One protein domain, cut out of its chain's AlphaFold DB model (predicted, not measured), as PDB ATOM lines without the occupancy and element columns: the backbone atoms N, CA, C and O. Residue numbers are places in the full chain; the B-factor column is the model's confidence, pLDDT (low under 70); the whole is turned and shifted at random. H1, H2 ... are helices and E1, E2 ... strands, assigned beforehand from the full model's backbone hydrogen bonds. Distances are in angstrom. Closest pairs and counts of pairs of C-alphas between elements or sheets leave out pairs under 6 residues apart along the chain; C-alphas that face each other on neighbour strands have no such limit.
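Overview. This is residues 241 to 255 and 330 to 391 of the 391 residues of an uncharacterized protein of Fulvivirga sp. M361 (UniProt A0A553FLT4). A small antiparallel sheet of three strands, E1, E2 and E3, has two helices, H1 and H3, over one face, loosely side by side and running along the strands, while its other face bears no named helix. A shorter helix, H2, lies off the sheet and folds back on H1, between H1 and H3 along the chain. The printed part has 77 residues with three named strands and three named helices, in the order E1 E2 E3 H1 H2 H3; across the sheet the order is E1 - E2 - E3. The class is mixed, helices and strands, and the whole is compact, with a radius of gyration of the C-alphas of 11.8 A and spans of 34 by 26 by 17 A.

Arrangement. In the sheet, E2, residues 333 to 337, is the inner strand, and E1, residues 245 to 249, and E3, residues 342 to 346, are the edge strands. E1 and E2 are antiparallel at 162 degrees, with N 246 and O 336 within hydrogen-bond range at 2.9 A. E2 and E3 form a hairpin, antiparallel at 155 degrees, with N 346 and O 333 at 2.7 A. H1, residues 351 to 360, and H3, residues 378 to 387, are on the same face of the sheet, which gives two layers, helices on one face of a sheet. H1 has a height over the sheet of 10.2 A and runs along the strands, at 15 degrees to E3 on the local plane; it lies over E3 and, only just, over E2, with 3 of its C-alphas there. H3 has a height over the sheet of 9.8 A, lies over E1 and E2, and runs along the strands, at 11 degrees to E2 on the local plane. H1 and H3 are close but not clearly touching, the closest C-alphas being those of Ile 351 and Leu 378, 7.8 A apart; they run the same way at a shallow tilt of 13 degrees. H2, residues 366 to 372, is not on the sheet. It touches H1, with the closest C-alphas those of Asn 356 and Val 369, 7.2 A apart, and the two form a helical hairpin at a shallow tilt of 31 degrees, opposite ways. In H1, H2 and H3 every O i to N i+4 pair is within hydrogen-bond range.

Along the chain. E1 begins at C-alpha 245, (-1.375, 29.121, 16.009), and is 13.6 A long; E2 is 12.9 A and E3 12.8 A. H1 begins at C-alpha 351, (-11.943, 25.773, 25.541), and is 14.1 A long. H3, also 14.1 A, ends at C-alpha 387, (-6.425, 39.234, 15.862).

Size, cuts and confidence. The C-alphas farthest apart are those of Arg 252 and Lys 367, 35.0 A. Residues 256 to 329 are not printed, and C-alphas 255 and 330 are 5.8 A apart across this cut, which falls in the link from E1 to E2. The links printed whole are tight. The mean pLDDT of the printed part is 75.8; residues 255, 330, 363 to 379 and 389 to 391 are under 70.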
ATOM      1  N   PRO A 241      -2.027  28.343   8.712       85.25
ATOM      2  CA  PRO A 241      -0.837  27.489   8.763       85.25
ATOM      3  C   PRO A 241       0.485  28.259   8.871       85.25
ATOM      4  O   PRO A 241       1.518  27.630   9.079       85.25
ATOM      5  N   ARG A 242       0.471  29.584   8.673       84.06
ATOM      6  CA  ARG A 242       1.651  30.458   8.771       84.06
ATOM      7  C   ARG A 242       1.679  31.288  10.058       84.06
ATOM      8  O   ARG A 242       2.734  31.819  10.380       84.06
ATOM      9  N   GLY A 243       0.556  31.416  10.763       82.94
ATOM     10  CA  GLY A 243       0.488  32.165  12.014       82.94
ATOM     11  C   GLY A 243       1.127  31.421  13.182       82.94
ATOM     12  O   GLY A 243       1.561  30.274  13.057       82.94
ATOM     13  N   ARG A 244       1.153  32.063  14.354       82.56
ATOM     14  CA  ARG A 244       1.632  31.439  15.597       82.56
ATOM     15  C   ARG A 244       0.837  30.184  15.952       82.56
ATOM     16  O   ARG A 244       1.421  29.176  16.344       82.56
ATOM     17  N   PHE A 245      -0.479  30.242  15.777       84.25
ATOM     18  CA  PHE A 245      -1.375  29.121  16.009       84.25
ATOM     19  C   PHE A 245      -1.983  28.666  14.689       84.25
ATOM     20  O   PHE A 245      -2.628  29.451  13.999       84.25
ATOM     21  N   SER A 246      -1.811  27.388  14.361       86.94
ATOM     22  CA  SER A 246      -2.569  26.739  13.293       86.94
ATOM     23  C   SER A 246      -3.607  25.806  13.889       86.94
ATOM     24  O   SER A 246      -3.470  25.341  15.022       86.94
ATOM     25  N   TYR A 247      -4.673  25.524  13.149       87.31
ATOM     26  CA  TYR A 247      -5.711  24.643  13.666       87.31
ATOM     27  C   TYR A 247      -6.434  23.855  12.596       87.31
ATOM     28  O   TYR A 247      -6.498  24.232  11.427       87.31
ATOM     29  N   TYR A 248      -6.994  22.729  13.013       86.75
ATOM     30  CA  TYR A 248      -7.803  21.882  12.154       86.75
ATOM     31  C   TYR A 248      -8.793  21.075  12.984       86.75
ATOM     32  O   TYR A 248      -8.574  20.774  14.157       86.75
ATOM     33  N   ARG A 249      -9.915  20.714  12.367       84.00
ATOM     34  CA  ARG A 249     -10.940  19.897  13.015       84.00
ATOM     35  C   ARG A 249     -10.434  18.464  13.193       84.00
ATOM     36  O   ARG A 249      -9.898  17.888  12.250       84.00
ATOM     37  N   ASN A 250     -10.650  17.863  14.360       82.94
ATOM     38  CA  ASN A 250     -10.394  16.440  14.552       82.94
ATOM     39  C   ASN A 250     -11.393  15.629  13.704       82.94
ATOM     40  O   ASN A 250     -12.607  15.727  13.898       82.94
ATOM     41  N   SER A 251     -10.893  14.849  12.741       77.00
ATOM     42  CA  SER A 251     -11.734  13.995  11.889       77.00
ATOM     43  C   SER A 251     -12.274  12.768  12.622       77.00
ATOM     44  O   SER A 251     -13.242  12.173  12.157       77.00
ATOM     45  N   ARG A 252     -11.676  12.415  13.765       77.56
ATOM     46  CA  ARG A 252     -12.052  11.284  14.613       77.56
ATOM     47  C   ARG A 252     -12.243  11.771  16.055       77.56
ATOM     48  O   ARG A 252     -11.345  11.583  16.875       77.56
ATOM     49  N   PRO A 253     -13.352  12.478  16.342       73.50
ATOM     50  CA  PRO A 253     -13.602  13.025  17.671       73.50
ATOM     51  C   PRO A 253     -13.607  11.912  18.723       73.50
ATOM     52  O   PRO A 253     -14.238  10.875  18.524       73.50
ATOM     53  N   THR A 254     -12.884  12.115  19.821       71.06
ATOM     54  CA  THR A 254     -12.718  11.121  20.894       71.06
ATOM     55  C   THR A 254     -13.700  11.312  22.049       71.06
ATOM     56  O   THR A 254     -13.905  10.396  22.842       71.06
ATOM     57  N   HIS A 255     -14.332  12.479  22.146       65.25
ATOM     58  CA  HIS A 255     -15.275  12.829  23.196       65.25
ATOM     59  C   HIS A 255     -16.697  12.561  22.710       65.25
ATOM     60  O   HIS A 255     -17.260  13.263  21.857       65.25
ATOM     61  N   PHE A 330     -18.665  15.399  20.275       66.19
ATOM     62  CA  PHE A 330     -18.328  16.824  20.280       66.19
ATOM     63  C   PHE A 330     -17.579  17.216  18.996       66.19
ATOM     64  O   PHE A 330     -16.834  16.430  18.411       66.19
ATOM     65  N   LYS A 331     -17.766  18.464  18.540       75.19
ATOM     66  CA  LYS A 331     -16.819  19.054  17.586       75.19
ATOM     67  C   LYS A 331     -15.514  19.291  18.343       75.19
ATOM     68  O   LYS A 331     -15.496  20.051  19.308       75.19
ATOM     69  N   GLU A 332     -14.464  18.645  17.875       81.50
ATOM     70  CA  GLU A 332     -13.114  18.754  18.403       81.50
ATOM     71  C   GLU A 332     -12.194  19.386  17.378       81.50
ATOM     72  O   GLU A 332     -12.344  19.179  16.170       81.50
ATOM     73  N   TYR A 333     -11.219  20.129  17.874       85.12
ATOM     74  CA  TYR A 333     -10.226  20.806  17.070       85.12
ATOM     75  C   TYR A 333      -8.866  20.630  17.709       85.12
ATOM     76  O   TYR A 333      -8.733  20.656  18.924       85.12
ATOM     77  N   PHE A 334      -7.848  20.465  16.885       87.38
ATOM     78  CA  PHE A 334      -6.478  20.573  17.338       87.38
ATOM     79  C   PHE A 334      -6.006  21.994  17.080       87.38
ATOM     80  O   PHE A 334      -6.086  22.463  15.944       87.38
ATOM     81  N   ILE A 335      -5.523  22.652  18.129       86.75
ATOM     82  CA  ILE A 335      -4.765  23.898  18.028       86.75
ATOM     83  C   ILE A 335      -3.294  23.533  18.178       86.75
ATOM     84  O   ILE A 335      -2.908  22.866  19.138       86.75
ATOM     85  N   VAL A 336      -2.481  23.941  17.211       86.25
ATOM     86  CA  VAL A 336      -1.038  23.725  17.181       86.25
ATOM     87  C   VAL A 336      -0.360  25.068  17.393       86.25
ATOM     88  O   VAL A 336      -0.536  25.984  16.593       86.25
ATOM     89  N   ASP A 337       0.421  25.179  18.464       85.19
ATOM     90  CA  ASP A 337       1.356  26.284  18.645       85.19
ATOM     91  C   ASP A 337       2.603  25.985  17.810       85.19
ATOM     92  O   ASP A 337       3.427  25.138  18.169       85.19
ATOM     93  N   ASN A 338       2.727  26.663  16.671       83.44
ATOM     94  CA  ASN A 338       3.810  26.447  15.717       83.44
ATOM     95  C   ASN A 338       5.170  26.922  16.271       83.44
ATOM     96  O   ASN A 338       6.213  26.467  15.802       83.44
ATOM     97  N   LYS A 339       5.188  27.813  17.276       83.31
ATOM     98  CA  LYS A 339       6.418  28.331  17.901       83.31
ATOM     99  C   LYS A 339       6.987  27.337  18.911       83.31
ATOM    100  O   LYS A 339       8.186  27.052  18.880       83.31
ATOM    101  N   HIS A 340       6.135  26.811  19.789       83.00
ATOM    102  CA  HIS A 340       6.533  25.880  20.856       83.00
ATOM    103  C   HIS A 340       6.409  24.408  20.456       83.00
ATOM    104  O   HIS A 340       6.859  23.522  21.183       83.00
ATOM    105  N   ASN A 341       5.822  24.137  19.292       82.12
ATOM    106  CA  ASN A 341       5.552  22.796  18.799       82.12
ATOM    107  C   ASN A 341       4.695  21.962  19.766       82.12
ATOM    108  O   ASN A 341       4.879  20.752  19.921       82.12
ATOM    109  N   THR A 342       3.733  22.612  20.416       83.94
ATOM    110  CA  THR A 342       2.740  21.963  21.275       83.94
ATOM    111  C   THR A 342       1.410  21.850  20.541       83.94
ATOM    112  O   THR A 342       1.124  22.580  19.591       83.94
ATOM    113  N   GLN A 343       0.600  20.872  20.936       86.06
ATOM    114  CA  GLN A 343      -0.712  20.642  20.349       86.06
ATOM    115  C   GLN A 343      -1.711  20.407  21.464       86.06
ATOM    116  O   GLN A 343      -1.508  19.532  22.300       86.06
ATOM    117  N   ASN A 344      -2.802  21.158  21.421       86.88
ATOM    118  CA  ASN A 344      -3.883  21.066  22.382       86.88
ATOM    119  C   ASN A 344      -5.156  20.628  21.663       86.88
ATOM    120  O   ASN A 344      -5.501  21.150  20.600       86.88
ATOM    121  N   LEU A 345      -5.844  19.646  22.235       87.00
ATOM    122  CA  LEU A 345      -7.172  19.249  21.788       87.00
ATOM    123  C   LEU A 345      -8.194  20.167  22.452       87.00
ATOM    124  O   LEU A 345      -8.264  20.233  23.673       87.00
ATOM    125  N   VAL A 346      -8.987  20.859  21.646       83.19
ATOM    126  CA  VAL A 346      -9.989  21.822  22.089       83.19
ATOM    127  C   VAL A 346     -11.376  21.352  21.702       83.19
ATOM    128  O   VAL A 346     -11.662  21.016  20.551       83.19
ATOM    129  N   TYR A 347     -12.257  21.370  22.686       82.00
ATOM    130  CA  TYR A 347     -13.681  21.134  22.552       82.00
ATOM    131  C   TYR A 347     -14.424  22.037  23.536       82.00
ATOM    132  O   TYR A 347     -13.838  22.773  24.327       82.00
ATOM    133  N   LYS A 348     -15.756  22.005  23.486       79.00
ATOM    134  CA  LYS A 348     -16.608  22.967  24.199       79.00
ATOM    135  C   LYS A 348     -16.299  23.108  25.703       79.00
ATOM    136  O   LYS A 348     -16.485  24.196  26.234       79.00
ATOM    137  N   LYS A 349     -15.870  22.043  26.390       78.56
ATOM    138  CA  LYS A 349     -15.702  22.054  27.856       78.56
ATOM    139  C   LYS A 349     -14.341  22.577  28.307       78.56
ATOM    140  O   LYS A 349     -14.284  23.276  29.310       78.56
ATOM    141  N   ASN A 350     -13.280  22.306  27.552       82.25
ATOM    142  CA  ASN A 350     -11.924  22.722  27.914       82.25
ATOM    143  C   ASN A 350     -11.446  23.980  27.168       82.25
ATOM    144  O   ASN A 350     -10.311  24.406  27.350       82.25
ATOM    145  N   ILE A 351     -12.302  24.599  26.347       80.12
ATOM    146  CA  ILE A 351     -11.943  25.773  25.541       80.12
ATOM    147  C   ILE A 351     -11.343  26.910  26.374       80.12
ATOM    148  O   ILE A 351     -10.344  27.488  25.970       80.12
ATOM    149  N   LYS A 352     -11.896  27.191  27.563       80.38
ATOM    150  CA  LYS A 352     -11.398  28.252  28.452       80.38
ATOM    151  C   LYS A 352     -10.020  27.927  29.025       80.38
ATOM    152  O   LYS A 352      -9.145  28.780  29.010       80.38
ATOM    153  N   GLU A 353      -9.835  26.700  29.500       84.44
ATOM    154  CA  GLU A 353      -8.570  26.233  30.077       84.44
ATOM    155  C   GLU A 353      -7.447  26.244  29.035       84.44
ATOM    156  O   GLU A 353      -6.377  26.812  29.269       84.44
ATOM    157  N   VAL A 354      -7.717  25.686  27.850       83.12
ATOM    158  CA  VAL A 354      -6.739  25.677  26.760       83.12
ATOM    159  C   VAL A 354      -6.433  27.099  26.310       83.12
ATOM    160  O   VAL A 354      -5.269  27.420  26.095       83.12
ATOM    161  N   LEU A 355      -7.435  27.977  26.210       78.94
ATOM    162  CA  LEU A 355      -7.184  29.368  25.849       78.94
ATOM    163  C   LEU A 355      -6.324  30.089  26.867       78.94
ATOM    164  O   LEU A 355      -5.364  30.727  26.463       78.94
ATOM    165  N   ASN A 356      -6.622  29.972  28.157       81.31
ATOM    166  CA  ASN A 356      -5.811  30.607  29.190       81.31
ATOM    167  C   ASN A 356      -4.353  30.136  29.095       81.31
ATOM    168  O   ASN A 356      -3.454  30.966  29.045       81.31
ATOM    169  N   THR A 357      -4.137  28.833  28.903       83.88
ATOM    170  CA  THR A 357      -2.798  28.254  28.698       83.88
ATOM    171  C   THR A 357      -2.093  28.843  27.465       83.88
ATOM    172  O   THR A 357      -0.907  29.169  27.511       83.88
ATOM    173  N   LEU A 358      -2.809  29.006  26.345       80.25
ATOM    174  CA  LEU A 358      -2.260  29.591  25.115       80.25
ATOM    175  C   LEU A 358      -1.971  31.096  25.260       80.25
ATOM    176  O   LEU A 358      -0.964  31.572  24.731       80.25
ATOM    177  N   LEU A 359      -2.834  31.833  25.970       77.88
ATOM    178  CA  LEU A 359      -2.738  33.279  26.201       77.88
ATOM    179  C   LEU A 359      -1.640  33.631  27.220       77.88
ATOM    180  O   LEU A 359      -0.940  34.625  27.035       77.88
ATOM    181  N   GLU A 360      -1.429  32.805  28.248       78.31
ATOM    182  CA  GLU A 360      -0.341  32.962  29.227       78.31
ATOM    183  C   GLU A 360       1.033  32.918  28.552       78.31
ATOM    184  O   GLU A 360       1.871  33.788  28.783       78.31
ATOM    185  N   GLY A 361       1.242  31.985  27.614       73.12
ATOM    186  CA  GLY A 361       2.470  31.926  26.809       73.12
ATOM    187  C   GLY A 361       2.655  33.116  25.856       73.12
ATOM    188  O   GLY A 361       3.646  33.200  25.125       73.12
ATOM    189  N   CYS A 362       1.675  34.008  25.802       71.50
ATOM    190  CA  CYS A 362       1.532  35.091  24.851       71.50
ATOM    191  C   CYS A 362       1.731  36.472  25.508       71.50
ATOM    192  O   CYS A 362       1.961  37.451  24.807       71.50
ATOM    193  N   GLY A 363       1.710  36.549  26.847       68.56
ATOM    194  CA  GLY A 363       1.892  37.803  27.587       68.56
ATOM    195  C   GLY A 363       0.742  38.801  27.405       68.56
ATOM    196  O   GLY A 363       0.956  40.006  27.511       68.56
ATOM    197  N   LEU A 364      -0.463  38.319  27.085       65.94
ATOM    198  CA  LEU A 364      -1.626  39.172  26.836       65.94
ATOM    199  C   LEU A 364      -2.227  39.703  28.148       65.94
ATOM    200  O   LEU A 364      -2.327  38.977  29.134       65.94
ATOM    201  N   ASP A 365      -2.646  40.973  28.134       64.50
ATOM    202  CA  ASP A 365      -3.255  41.678  29.274       64.50
ATOM    203  C   ASP A 365      -4.560  40.987  29.736       64.50
ATOM    204  O   ASP A 365      -5.349  40.470  28.941       64.50
ATOM    205  N   GLU A 366      -4.837  41.035  31.036       64.50
ATOM    206  CA  GLU A 366      -6.001  40.468  31.729       64.50
ATOM    207  C   GLU A 366      -7.345  40.938  31.119       64.50
ATOM    208  O   GLU A 366      -8.360  40.232  31.127       64.50
ATOM    209  N   LYS A 367      -7.352  42.121  30.487       63.75
ATOM    210  CA  LYS A 367      -8.496  42.655  29.722       63.75
ATOM    211  C   LYS A 367      -8.867  41.808  28.499       63.75
ATOM    212  O   LYS A 367     -10.046  41.726  28.145       63.75
ATOM    213  N   ILE A 368      -7.882  41.184  27.860       63.31
ATOM    214  CA  ILE A 368      -8.041  40.330  26.676       63.31
ATOM    215  C   ILE A 368      -8.587  38.961  27.117       63.31
ATOM    216  O   ILE A 368      -9.572  38.479  26.553       63.31
ATOM    217  N   VAL A 369      -8.086  38.413  28.227       63.88
ATOM    218  CA  VAL A 369      -8.617  37.193  28.873       63.88
ATOM    219  C   VAL A 369     -10.093  37.355  29.275       63.88
ATOM    220  O   VAL A 369     -10.925  36.470  29.067       63.88
ATOM    221  N   ASN A 370     -10.484  38.532  29.768       67.81
ATOM    222  CA  ASN A 370     -11.886  38.796  30.097       67.81
ATOM    223  C   ASN A 370     -12.809  38.838  28.865       67.81
ATOM    224  O   ASN A 370     -13.972  38.431  28.966       67.81
ATOM    225  N   LYS A 371     -12.320  39.267  27.692       66.00
ATOM    226  CA  LYS A 371     -13.077  39.166  26.430       66.00
ATOM    227  C   LYS A 371     -13.208  37.716  25.961       66.00
ATOM    228  O   LYS A 371     -14.302  37.333  25.549       66.00
ATOM    229  N   SER A 372     -12.157  36.900  26.088       62.19
ATOM    230  CA  SER A 372     -12.194  35.492  25.663       62.19
ATOM    231  C   SER A 372     -13.182  34.649  26.483       62.19
ATOM    232  O   SER A 372     -13.822  33.745  25.952       62.19
ATOM    233  N   SER A 373     -13.417  35.012  27.750       62.34
ATOM    234  CA  SER A 373     -14.402  34.355  28.624       62.34
ATOM    235  C   SER A 373     -15.855  34.403  28.114       62.34
ATOM    236  O   SER A 373     -16.677  33.572  28.526       62.34
ATOM    237  N   LYS A 374     -16.164  35.364  27.227       67.25
ATOM    238  CA  LYS A 374     -17.488  35.582  26.620       67.25
ATOM    239  C   LYS A 374     -17.674  34.856  25.290       67.25
ATOM    240  O   LYS A 374     -18.801  34.819  24.795       67.25
ATOM    241  N   ILE A 375     -16.606  34.294  24.735       65.00
ATOM    242  CA  ILE A 375     -16.636  33.607  23.453       65.00
ATOM    243  C   ILE A 375     -17.405  32.288  23.595       65.00
ATOM    244  O   ILE A 375     -17.101  31.466  24.464       65.00
ATOM    245  N   LYS A 376     -18.432  32.095  22.760       63.59
ATOM    246  CA  LYS A 376     -19.330  30.925  22.839       63.59
ATOM    247  C   LYS A 376     -19.019  29.868  21.785       63.59
ATOM    248  O   LYS A 376     -19.301  28.687  22.002       63.59
ATOM    249  N   GLU A 377     -18.445  30.294  20.667       68.06
ATOM    250  CA  GLU A 377     -18.152  29.474  19.495       68.06
ATOM    251  C   GLU A 377     -16.633  29.381  19.301       68.06
ATOM    252  O   GLU A 377     -15.906  30.345  19.512       68.06
ATOM    253  N   LEU A 378     -16.114  28.229  18.871       66.44
ATOM    254  CA  LEU A 378     -14.670  28.105  18.632       66.44
ATOM    255  C   LEU A 378     -14.198  28.996  17.469       66.44
ATOM    256  O   LEU A 378     -13.058  29.431  17.457       66.44
ATOM    257  N   GLU A 379     -15.058  29.293  16.498       67.06
ATOM    258  CA  GLU A 379     -14.705  30.174  15.376       67.06
ATOM    259  C   GLU A 379     -14.369  31.593  15.858       67.06
ATOM    260  O   GLU A 379     -13.370  32.165  15.430       67.06
ATOM    261  N   GLU A 380     -15.121  32.108  16.834       71.88
ATOM    262  CA  GLU A 380     -14.826  33.368  17.528       71.88
ATOM    263  C   GLU A 380     -13.499  33.288  18.300       71.88
ATOM    264  O   GLU A 380     -12.748  34.258  18.336       71.88
ATOM    265  N   VAL A 381     -13.181  32.127  18.887       71.19
ATOM    266  CA  VAL A 381     -11.906  31.905  19.586       71.19
ATOM    267  C   VAL A 381     -10.736  31.984  18.621       71.19
ATOM    268  O   VAL A 381      -9.732  32.611  18.939       71.19
ATOM    269  N   MET A 382     -10.848  31.345  17.458       71.75
ATOM    270  CA  MET A 382      -9.755  31.332  16.492       71.75
ATOM    271  C   MET A 382      -9.571  32.708  15.863       71.75
ATOM    272  O   MET A 382      -8.441  33.174  15.806       71.75
ATOM    273  N   ALA A 383     -10.660  33.397  15.508       72.25
ATOM    274  CA  ALA A 383     -10.598  34.782  15.043       72.25
ATOM    275  C   ALA A 383      -9.955  35.706  16.092       72.25
ATOM    276  O   ALA A 383      -9.116  36.541  15.768       72.25
ATOM    277  N   PHE A 384     -10.290  35.514  17.370       72.75
ATOM    278  CA  PHE A 384      -9.687  36.260  18.469       72.75
ATOM    279  C   PHE A 384      -8.196  35.953  18.645       72.75
ATOM    280  O   PHE A 384      -7.399  36.875  18.801       72.75
ATOM    281  N   LEU A 385      -7.810  34.674  18.613       71.19
ATOM    282  CA  LEU A 385      -6.407  34.262  18.669       71.19
ATOM    283  C   LEU A 385      -5.612  34.759  17.462       71.19
ATOM    284  O   LEU A 385      -4.413  34.945  17.599       71.19
ATOM    285  N   GLU A 386      -6.249  34.950  16.306       70.94
ATOM    286  CA  GLU A 386      -5.641  35.527  15.105       70.94
ATOM    287  C   GLU A 386      -5.452  37.041  15.233       70.94
ATOM    288  O   GLU A 386      -4.357  37.532  14.978       70.94
ATOM    289  N   GLU A 387      -6.478  37.775  15.674       73.81
ATOM    290  CA  GLU A 387      -6.425  39.234  15.862       73.81
ATOM    291  C   GLU A 387      -5.457  39.643  16.981       73.81
ATOM    292  O   GLU A 387      -4.826  40.695  16.918       73.81
ATOM    293  N   ASN A 388      -5.333  38.801  18.006       70.88
ATOM    294  CA  ASN A 388      -4.504  39.047  19.183       70.88
ATOM    295  C   ASN A 388      -3.282  38.118  19.210       70.88
ATOM    296  O   ASN A 388      -2.672  37.938  20.267       70.88
ATOM    297  N   ALA A 389      -2.954  37.488  18.073       63.66
ATOM    298  CA  ALA A 389      -1.782  36.637  17.952       63.66
ATOM    299  C   ALA A 389      -0.548  37.454  18.330       63.66
ATOM    300  O   ALA A 389      -0.286  38.515  17.779       63.66
ATOM    301  N   CYS A 390       0.198  36.948  19.300       63.22
ATOM    302  CA  CYS A 390       1.397  37.598  19.792       63.22
ATOM    303  C   CYS A 390       2.500  37.442  18.749       63.22
ATOM    304  O   CYS A 390       2.987  36.316  18.568       63.22
ATOM    305  N   ASP A 391       2.828  38.547  18.080       56.88
ATOM    306  CA  ASP A 391       3.976  38.668  17.177       56.88
ATOM    307  C   ASP A 391       5.291  38.204  17.836       56.88
ATOM    308  O   ASP A 391       5.491  38.431  19.058       56.88
TER     309      ASP A 391